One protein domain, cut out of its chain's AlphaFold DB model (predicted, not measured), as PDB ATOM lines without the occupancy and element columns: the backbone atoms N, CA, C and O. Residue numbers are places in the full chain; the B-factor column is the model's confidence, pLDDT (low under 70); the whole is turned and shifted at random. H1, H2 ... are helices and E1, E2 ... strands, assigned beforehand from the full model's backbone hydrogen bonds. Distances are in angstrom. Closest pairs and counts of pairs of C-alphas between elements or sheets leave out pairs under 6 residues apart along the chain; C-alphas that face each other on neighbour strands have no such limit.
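What this domain is: This is residues 47 to 115 of the 116 residues of an uncharacterized protein of Candidatus Curtissbacteria bacterium RIFCSPHIGHO2_01_FULL_41_13 (UniProt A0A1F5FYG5). A small sheet of three strands has one long helix, H2, lying slantwise over one face, with two short helices, H1 and H3, at opposite ends of the longest axis, each only grazing the sheet. The hairpin of E1 and E2 makes two of the strands, and E3 joins it on the other side of E2. The printed part has 69 residues, with three named helices and three named strands in the order H1, E1, E2, H2, E3, H3; the sheet's order is E1, E2, E3, mixed, and the class is mixed, helices and strands. The whole is compact, with a radius of gyration of the C-alphas of 11.6 A, and rounded, spanning 32 by 28 by 19 A.

How they stand to each other: Begin with H1, residues 47 to 51, which only grazes the sheet with residues 49 to 51. Go on to residues 55 to 56, which pair antiparallel with residues 61 to 62 of E1, residues 60 to 65. A tight link leads into E2, residues 70 to 75, antiparallel to E1 at 162 degrees; look for N 63 and O 72, 2.9 A apart, within hydrogen-bond range. Next comes H2, residues 79 to 92, at a height over the sheet of 9.0 A. It lies over E1 and E2, slantwise to the strands, at 48 degrees to E1 on the local plane; its closest C-alphas to E2 are those of Arg 83 and Val 75, 6.0 A apart. E3, residues 102 to 106, is parallel to E2 at 27 degrees, with N 105 and O 73 at 2.9 A, within hydrogen-bond range. E2, H2 and E3 form a strand-helix-strand unit, two parallel neighbour strands with a helix between, and its crossover is right-handed. H2 on one face of the sheet gives two layers, helix and sheet. H3, residues 107 to 113, only grazes the sheet with residues 107 to 110. H1 and H2 are apart, but only just, at 8.1 A. In H1 and H2 every O i to N i+4 pair is within hydrogen-bond range; in H3 0 of 3 are, against 3 of 4 O i to N i+3 pairs.

Where its parts are: Find C-alpha 47 at (108.481, 145.821, 164.993), where H1 begins. E1 is 16.3 A long and E2 15.8 A. H2 runs 19.8 A from C-alpha 79 at (132.675, 153.159, 174.230). E3 is 13.0 A long, and H3 ends at C-alpha 113, (133.498, 151.317, 156.047).

The domain as a whole: The C-alphas farthest apart, of Gly 94 and Lys 115, are 35.6 A apart. The printed part has no cut, and no link is long. The mean pLDDT of the printed part is 86.1; look with caution at residues 107 to 115, which are under 70.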
ATOM      1  N   GLN A  47     109.042 144.952 166.027       83.81
ATOM      2  CA  GLN A  47     108.481 145.821 164.993       83.81
ATOM      3  C   GLN A  47     108.210 147.232 165.523       83.81
ATOM      4  O   GLN A  47     108.585 148.198 164.865       83.81
ATOM      5  N   ASP A  48     107.646 147.353 166.725       86.38
ATOM      6  CA  ASP A  48     107.352 148.655 167.335       86.38
ATOM      7  C   ASP A  48     108.635 149.448 167.613       86.38
ATOM      8  O   ASP A  48     108.689 150.652 167.368       86.38
ATOM      9  N   LEU A  49     109.704 148.770 168.051       87.88
ATOM     10  CA  LEU A  49     111.011 149.407 168.216       87.88
ATOM     11  C   LEU A  49     111.552 149.932 166.879       87.88
ATOM     12  O   LEU A  49     112.060 151.048 166.826       87.88
ATOM     13  N   ILE A  50     111.445 149.143 165.804       88.56
ATOM     14  CA  ILE A  50     111.937 149.520 164.471       88.56
ATOM     15  C   ILE A  50     111.224 150.772 163.942       88.56
ATOM     16  O   ILE A  50     111.875 151.595 163.302       88.56
ATOM     17  N   LEU A  51     109.933 150.951 164.240       88.88
ATOM     18  CA  LEU A  51     109.173 152.146 163.844       88.88
ATOM     19  C   LEU A  51     109.693 153.436 164.498       88.88
ATOM     20  O   LEU A  51     109.534 154.511 163.925       88.88
ATOM     21  N   ASN A  52     110.347 153.328 165.656       87.38
ATOM     22  CA  ASN A  52     110.934 154.457 166.382       87.38
ATOM     23  C   ASN A  52     112.408 154.720 166.008       87.38
ATOM     24  O   ASN A  52     113.057 155.568 166.620       87.38
ATOM     25  N   LEU A  53     112.962 153.991 165.033       91.00
ATOM     26  CA  LEU A  53     114.331 154.167 164.546       91.00
ATOM     27  C   LEU A  53     114.358 154.988 163.241       91.00
ATOM     28  O   LEU A  53     113.454 154.858 162.417       91.00
ATOM     29  N   PRO A  54     115.419 155.782 162.990       93.75
ATOM     30  CA  PRO A  54     116.664 155.870 163.753       93.75
ATOM     31  C   PRO A  54     116.585 156.799 164.973       93.75
ATOM     32  O   PRO A  54     115.884 157.803 164.969       93.75
ATOM     33  N   TYR A  55     117.401 156.500 165.982       93.81
ATOM     34  CA  TYR A  55     117.614 157.355 167.149       93.81
ATOM     35  C   TYR A  55     119.072 157.811 167.187       93.81
ATOM     36  O   TYR A  55     119.982 156.983 167.210       93.81
ATOM     37  N   ILE A  56     119.314 159.121 167.143       93.62
ATOM     38  CA  ILE A  56     120.655 159.694 166.971       93.62
ATOM     39  C   ILE A  56     120.925 160.681 168.103       93.62
ATOM     40  O   ILE A  56     120.136 161.589 168.342       93.62
ATOM     41  N   THR A  57     122.064 160.513 168.769       93.94
ATOM     42  CA  THR A  57     122.556 161.406 169.823       93.94
ATOM     43  C   THR A  57     124.006 161.799 169.545       93.94
ATOM     44  O   THR A  57     124.641 161.293 168.614       93.94
ATOM     45  N   GLU A  58     124.556 162.696 170.363       92.12
ATOM     46  CA  GLU A  58     125.975 163.049 170.283       92.12
ATOM     47  C   GLU A  58     126.889 161.854 170.600       92.12
ATOM     48  O   GLU A  58     127.932 161.715 169.961       92.12
ATOM     49  N   ASP A  59     126.457 160.964 171.495       93.12
ATOM     50  CA  ASP A  59     127.233 159.845 172.045       93.12
ATOM     51  C   ASP A  59     127.096 158.538 171.247       93.12
ATOM     52  O   ASP A  59     128.042 157.753 171.129       93.12
ATOM     53  N   TYR A  60     125.909 158.265 170.706       94.62
ATOM     54  CA  TYR A  60     125.597 157.027 169.991       94.62
ATOM     55  C   TYR A  60     124.443 157.201 168.999       94.62
ATOM     56  O   TYR A  60     123.643 158.134 169.090       94.62
ATOM     57  N   SER A  61     124.318 156.265 168.063       94.69
ATOM     58  CA  SER A  61     123.181 156.183 167.146       94.69
ATOM     59  C   SER A  61     122.670 154.756 167.038       94.69
ATOM     60  O   SER A  61     123.470 153.826 166.928       94.69
ATOM     61  N   ILE A  62     121.357 154.593 166.977       94.81
ATOM     62  CA  ILE A  62     120.672 153.317 166.811       94.81
ATOM     63  C   ILE A  62     119.883 153.386 165.509       94.81
ATOM     64  O   ILE A  62     119.142 154.334 165.265       94.81
ATOM     65  N   SER A  63     120.053 152.395 164.647       94.19
ATOM     66  CA  SER A  63     119.376 152.326 163.351       94.19
ATOM     67  C   SER A  63     119.022 150.887 163.017       94.19
ATOM     68  O   SER A  63     119.637 149.961 163.535       94.19
ATOM     69  N   TYR A  64     118.037 150.683 162.154       93.44
ATOM     70  CA  TYR A  64     117.668 149.355 161.681       93.44
ATOM     71  C   TYR A  64     118.041 149.193 160.210       93.44
ATOM     72  O   TYR A  64     117.811 150.086 159.395       93.44
ATOM     73  N   SER A  65     118.619 148.044 159.861       90.12
ATOM     74  CA  SER A  65     118.881 147.673 158.474       90.12
ATOM     75  C   SER A  65     117.900 146.602 158.032       90.12
ATOM     76  O   SER A  65     118.026 145.445 158.428       90.12
ATOM     77  N   THR A  66     116.982 146.973 157.141       87.75
ATOM     78  CA  THR A  66     116.050 146.043 156.484       87.75
ATOM     79  C   THR A  66     116.783 144.952 155.703       87.75
ATOM     80  O   THR A  66     116.393 143.793 155.746       87.75
ATOM     81  N   LYS A  67     117.897 145.294 155.037       89.31
ATOM     82  CA  LYS A  67     118.692 144.354 154.223       89.31
ATOM     83  C   LYS A  67     119.310 143.213 155.037       89.31
ATOM     84  O   LYS A  67     119.443 142.109 154.524       89.31
ATOM     85  N   LYS A  68     119.760 143.499 156.259       88.56
ATOM     86  CA  LYS A  68     120.440 142.527 157.135       88.56
ATOM     87  C   LYS A  68     119.565 142.050 158.292       88.56
ATOM     88  O   LYS A  68     120.031 141.269 159.109       88.56
ATOM     89  N   ASP A  69     118.338 142.559 158.369       89.56
ATOM     90  CA  ASP A  69     117.398 142.346 159.461       89.56
ATOM     91  C   ASP A  69     118.052 142.459 160.855       89.56
ATOM     92  O   ASP A  69     117.954 141.568 161.706       89.56
ATOM     93  N   GLN A  70     118.762 143.568 161.090       91.69
ATOM     94  CA  GLN A  70     119.498 143.790 162.337       91.69
ATOM     95  C   GLN A  70     119.511 145.256 162.763       91.69
ATOM     96  O   GLN A  70     119.449 146.168 161.933       91.69
ATOM     97  N   ILE A  71     119.623 145.472 164.072       92.88
ATOM     98  CA  ILE A  71     119.750 146.794 164.682       92.88
ATOM     99  C   ILE A  71     121.235 147.118 164.821       92.88
ATOM    100  O   ILE A  71     121.999 146.365 165.414       92.88
ATOM    101  N   TYR A  72     121.645 148.250 164.278       93.62
ATOM    102  CA  TYR A  72     122.990 148.783 164.378       93.62
ATOM    103  C   TYR A  72     123.060 149.825 165.482       93.62
ATOM    104  O   TYR A  72     122.355 150.832 165.422       93.62
ATOM    105  N   VAL A  73     123.948 149.607 166.449       94.38
ATOM    106  CA  VAL A  73     124.249 150.561 167.518       94.38
ATOM    107  C   VAL A  73     125.673 151.060 167.309       94.38
ATOM    108  O   VAL A  73     126.640 150.365 167.622       94.38
ATOM    109  N   ASN A  74     125.814 152.264 166.759       93.06
ATOM    110  CA  ASN A  74     127.114 152.912 166.627       93.06
ATOM    111  C   ASN A  74     127.400 153.716 167.888       93.06
ATOM    112  O   ASN A  74     126.612 154.584 168.254       93.06
ATOM    113  N   VAL A  75     128.530 153.447 168.530       93.62
ATOM    114  CA  VAL A  75     128.880 154.030 169.828       93.62
ATOM    115  C   VAL A  75     130.171 154.828 169.692       93.62
ATOM    116  O   VAL A  75     131.173 154.298 169.205       93.62
ATOM    117  N   LYS A  76     130.162 156.103 170.094       91.31
ATOM    118  CA  LYS A  76     131.373 156.931 170.170       91.31
ATOM    119  C   LYS A  76     132.083 156.742 171.507       91.31
ATOM    120  O   LYS A  76     131.481 156.291 172.481       91.31
ATOM    121  N   ASP A  77     133.355 157.117 171.548       88.88
ATOM    122  CA  ASP A  77     134.125 157.106 172.786       88.88
ATOM    123  C   ASP A  77     133.544 158.082 173.822       88.88
ATOM    124  O   ASP A  77     133.107 159.169 173.439       88.88
ATOM    125  N   PRO A  78     133.541 157.723 175.121       91.38
ATOM    126  CA  PRO A  78     134.006 156.453 175.695       91.38
ATOM    127  C   PRO A  78     133.030 155.285 175.450       91.38
ATOM    128  O   PRO A  78     131.877 155.308 175.889       91.38
ATOM    129  N   TYR A  79     133.516 154.229 174.782       88.75
ATOM    130  CA  TYR A  79     132.675 153.159 174.230       88.75
ATOM    131  C   TYR A  79     131.781 152.465 175.269       88.75
ATOM    132  O   TYR A  79     130.572 152.408 175.078       88.75
ATOM    133  N   GLU A  80     132.322 151.965 176.384       92.06
ATOM    134  CA  GLU A  80     131.507 151.199 177.345       92.06
ATOM    135  C   GLU A  80     130.402 152.037 178.001       92.06
ATOM    136  O   GLU A  80     129.272 151.570 178.134       92.06
ATOM    137  N   GLN A  81     130.685 153.296 178.350       93.38
ATOM    138  CA  GLN A  81     129.687 154.183 178.957       93.38
ATOM    139  C   GLN A  81     128.557 154.495 177.972       93.38
ATOM    140  O   GLN A  81     127.379 154.368 178.302       93.38
ATOM    141  N   ASN A  82     128.903 154.850 176.735       93.75
ATOM    142  CA  ASN A  82     127.911 155.195 175.721       93.75
ATOM    143  C   ASN A  82     127.146 153.961 175.213       93.75
ATOM    144  O   ASN A  82     125.963 154.055 174.885       93.75
ATOM    145  N   ARG A  83     127.771 152.779 175.232       94.31
ATOM    146  CA  ARG A  83     127.108 151.500 174.956       94.31
ATOM    147  C   ARG A  83     126.050 151.180 176.012       94.31
ATOM    148  O   ARG A  83     124.967 150.724 175.646       94.31
ATOM    149  N   GLN A  84     126.336 151.428 177.293       95.19
ATOM    150  CA  GLN A  84     125.351 151.259 178.368       95.19
ATOM    151  C   GLN A  84     124.170 152.221 178.198       95.19
ATOM    152  O   GLN A  84     123.030 151.770 178.228       95.19
ATOM    153  N   LYS A  85     124.416 153.501 177.885       95.06
ATOM    154  CA  LYS A  85     123.339 154.466 177.586       95.06
ATOM    155  C   LYS A  85     122.444 154.005 176.427       95.06
ATOM    156  O   LYS A  85     121.222 154.109 176.507       95.06
ATOM    157  N   ALA A  86     123.033 153.469 175.355       94.94
ATOM    158  CA  ALA A  86     122.273 152.930 174.226       94.94
ATOM    159  C   ALA A  86     121.415 151.716 174.632       94.94
ATOM    160  O   ALA A  86     120.264 151.598 174.218       94.94
ATOM    161  N   LEU A  87     121.958 150.825 175.467       94.25
ATOM    162  CA  LEU A  87     121.233 149.682 176.026       94.25
ATOM    163  C   LEU A  87     120.070 150.112 176.926       94.25
ATOM    164  O   LEU A  87     118.985 149.542 176.832       94.25
ATOM    165  N   GLU A  88     120.288 151.100 177.789       94.50
ATOM    166  CA  GLU A  88     119.253 151.669 178.652       94.50
ATOM    167  C   GLU A  88     118.129 152.297 177.837       94.50
ATOM    168  O   GLU A  88     116.963 152.081 178.157       94.50
ATOM    169  N   TRP A  89     118.453 152.994 176.746       94.00
ATOM    170  CA  TRP A  89     117.441 153.527 175.840       94.00
ATOM    171  C   TRP A  89     116.615 152.419 175.175       94.00
ATOM    172  O   TRP A  89     115.392 152.494 175.168       94.00
ATOM    173  N   ILE A  90     117.239 151.342 174.680       92.50
ATOM    174  CA  ILE A  90     116.497 150.207 174.091       92.50
ATOM    175  C   ILE A  90     115.544 149.591 175.126       92.50
ATOM    176  O   ILE A  90     114.383 149.317 174.820       92.50
ATOM    177  N   LYS A  91     116.011 149.429 176.371       91.38
ATOM    178  CA  LYS A  91     115.181 148.942 177.480       91.38
ATOM    179  C   LYS A  91     114.065 149.917 177.844       91.38
ATOM    180  O   LYS A  91     112.971 149.468 178.168       91.38
ATOM    181  N   SER A  92     114.309 151.229 177.785       89.81
ATOM    182  CA  SER A  92     113.301 152.248 178.103       89.81
ATOM    183  C   SER A  92     112.175 152.301 177.075       89.81
ATOM    184  O   SER A  92     111.055 152.659 177.428       89.81
ATOM    185  N   GLN A  93     112.434 151.865 175.837       89.75
ATOM    186  CA  GLN A  93     111.372 151.636 174.859       89.75
ATOM    187  C   GLN A  93     110.481 150.441 175.239       89.75
ATOM    188  O   GLN A  93     109.372 150.336 174.734       89.75
ATOM    189  N   GLY A  94     110.931 149.566 176.145       87.62
ATOM    190  CA  GLY A  94     110.244 148.338 176.545       87.62
ATOM    191  C   GLY A  94     110.685 147.104 175.754       87.62
ATOM    192  O   GLY A  94     110.003 146.082 175.799       87.62
ATOM    193  N   ALA A  95     111.785 147.196 174.997       88.62
ATOM    194  CA  ALA A  95     112.337 146.078 174.244       88.62
ATOM    195  C   ALA A  95     113.437 145.373 175.049       88.62
ATOM    196  O   ALA A  95     114.230 146.016 175.737       88.62
ATOM    197  N   ASP A  96     113.523 144.048 174.929       88.44
ATOM    198  CA  ASP A  96     114.594 143.260 175.540       88.44
ATOM    199  C   ASP A  96     115.808 143.180 174.594       88.44
ATOM    200  O   ASP A  96     115.731 142.502 173.565       88.44
ATOM    201  N   PRO A  97     116.959 143.806 174.924       88.50
ATOM    202  CA  PRO A  97     118.148 143.765 174.077       88.50
ATOM    203  C   PRO A  97     118.665 142.350 173.799       88.50
ATOM    204  O   PRO A  97     119.293 142.139 172.767       88.50
ATOM    205  N   SER A  98     118.409 141.382 174.690       88.00
ATOM    206  CA  SER A  98     118.855 139.992 174.518       88.00
ATOM    207  C   SER A  98     118.070 139.232 173.446       88.00
ATOM    208  O   SER A  98     118.577 138.271 172.871       88.00
ATOM    209  N   LYS A  99     116.849 139.690 173.140       86.50
ATOM    210  CA  LYS A  99     115.977 139.125 172.099       86.50
ATOM    211  C   LYS A  99     116.134 139.830 170.752       86.50
ATOM    212  O   LYS A  99     115.517 139.430 169.765       86.50
ATOM    213  N   LEU A 100     116.932 140.895 170.699       87.00
ATOM    214  CA  LEU A 100     117.155 141.690 169.502       87.00
ATOM    215  C   LEU A 100     118.471 141.293 168.828       87.00
ATOM    216  O   LEU A 100     119.499 141.118 169.475       87.00
ATOM    217  N   ASN A 101     118.456 141.224 167.496       90.75
ATOM    218  CA  ASN A 101     119.671 141.052 166.702       90.75
ATOM    219  C   ASN A 101     120.429 142.391 166.624       90.75
ATOM    220  O   ASN A 101     120.241 143.160 165.677       90.75
ATOM    221  N   ILE A 102     121.210 142.707 167.665       91.38
ATOM    222  CA  ILE A 102     121.947 143.970 167.796       91.38
ATOM    223  C   ILE A 102     123.416 143.782 167.412       91.38
ATOM    224  O   ILE A 102     124.131 142.960 167.982       91.38
ATOM    225  N   PHE A 103     123.890 144.626 166.501       92.62
ATOM    226  CA  PHE A 103     125.291 144.744 166.131       92.62
ATOM    227  C   PHE A 103     125.870 146.055 166.668       92.62
ATOM    228  O   PHE A 103     125.454 147.142 166.257       92.62
ATOM    229  N   TYR A 104     126.840 145.954 167.578       90.44
ATOM    230  CA  TYR A 104     127.544 147.112 168.125       90.44
ATOM    231  C   TYR A 104     128.762 147.451 167.274       90.44
ATOM    232  O   TYR A 104     129.634 146.607 167.056       90.44
ATOM    233  N   THR A 105     128.850 148.703 166.843       85.44
ATOM    234  CA  THR A 105     129.989 149.209 166.082       85.44
ATOM    235  C   THR A 105     130.653 150.349 166.845       85.44
ATOM    236  O   THR A 105     130.018 151.381 167.068       85.44
ATOM    237  N   PRO A 106     131.933 150.233 167.237       78.25
ATOM    238  CA  PRO A 106     132.671 151.394 167.708       78.25
ATOM    239  C   PRO A 106     132.823 152.396 166.556       78.25
ATOM    240  O   PRO A 106     133.126 152.021 165.419       78.25
ATOM    241  N   SER A 107     132.621 153.681 166.850       65.94
ATOM    242  CA  SER A 107     132.683 154.782 165.876       65.94
ATOM    243  C   SER A 107     134.009 154.817 165.099       65.94
ATOM    244  O   SER A 107     134.031 155.144 163.911       65.94
ATOM    245  N   SER A 108     135.105 154.371 165.726       60.12
ATOM    246  CA  SER A 108     136.424 154.232 165.096       60.12
ATOM    247  C   SER A 108     136.421 153.326 163.857       60.12
ATOM    248  O   SER A 108     137.097 153.643 162.882       60.12
ATOM    249  N   LYS A 109     135.605 152.261 163.831       55.97
ATOM    250  CA  LYS A 109     135.485 151.347 162.679       55.97
ATOM    251  C   LYS A 109     134.499 151.820 161.607       55.97
ATOM    252  O   LYS A 109     134.600 151.399 160.457       55.97
ATOM    253  N   PHE A 110     133.557 152.708 161.936       52.12
ATOM    254  CA  PHE A 110     132.567 153.196 160.964       52.12
ATOM    255  C   PHE A 110     133.191 154.151 159.929       52.12
ATOM    256  O   PHE A 110     132.787 154.162 158.767       52.12
ATOM    257  N   LYS A 111     134.241 154.896 160.313       50.62
ATOM    258  CA  LYS A 111     135.012 155.753 159.389       50.62
ATOM    259  C   LYS A 111     135.744 154.978 158.284       50.62
ATOM    260  O   LYS A 111     136.010 155.569 157.241       50.62
ATOM    261  N   GLU A 112     136.069 153.700 158.481       49.47
ATOM    262  CA  GLU A 112     136.732 152.877 157.454       49.47
ATOM    263  C   GLU A 112     135.746 152.267 156.451       49.47
ATOM    264  O   GLU A 112     136.063 152.154 155.269       49.47
ATOM    265  N   LEU A 113     134.534 151.919 156.895       50.12
ATOM    266  CA  LEU A 113     133.498 151.317 156.047       50.12
ATOM    267  C   LEU A 113     132.867 152.299 155.049       50.12
ATOM    268  O   LEU A 113     132.420 151.864 153.998       50.12
ATOM    269  N   ASN A 114     132.872 153.601 155.348       48.38
ATOM    270  CA  ASN A 114     132.345 154.658 154.470       48.38
ATOM    271  C   ASN A 114     133.417 155.324 153.578       48.38
ATOM    272  O   ASN A 114     133.158 156.361 152.971       48.38
ATOM    273  N   LYS A 115     134.638 154.771 153.533       48.34
ATOM    274  CA  LYS A 115     135.748 155.246 152.683       48.34
ATOM    275  C   LYS A 115     136.045 154.333 151.481       48.34
ATOM    276  O   LYS A 115     137.025 154.578 150.782       48.34
TER     277      LYS A 115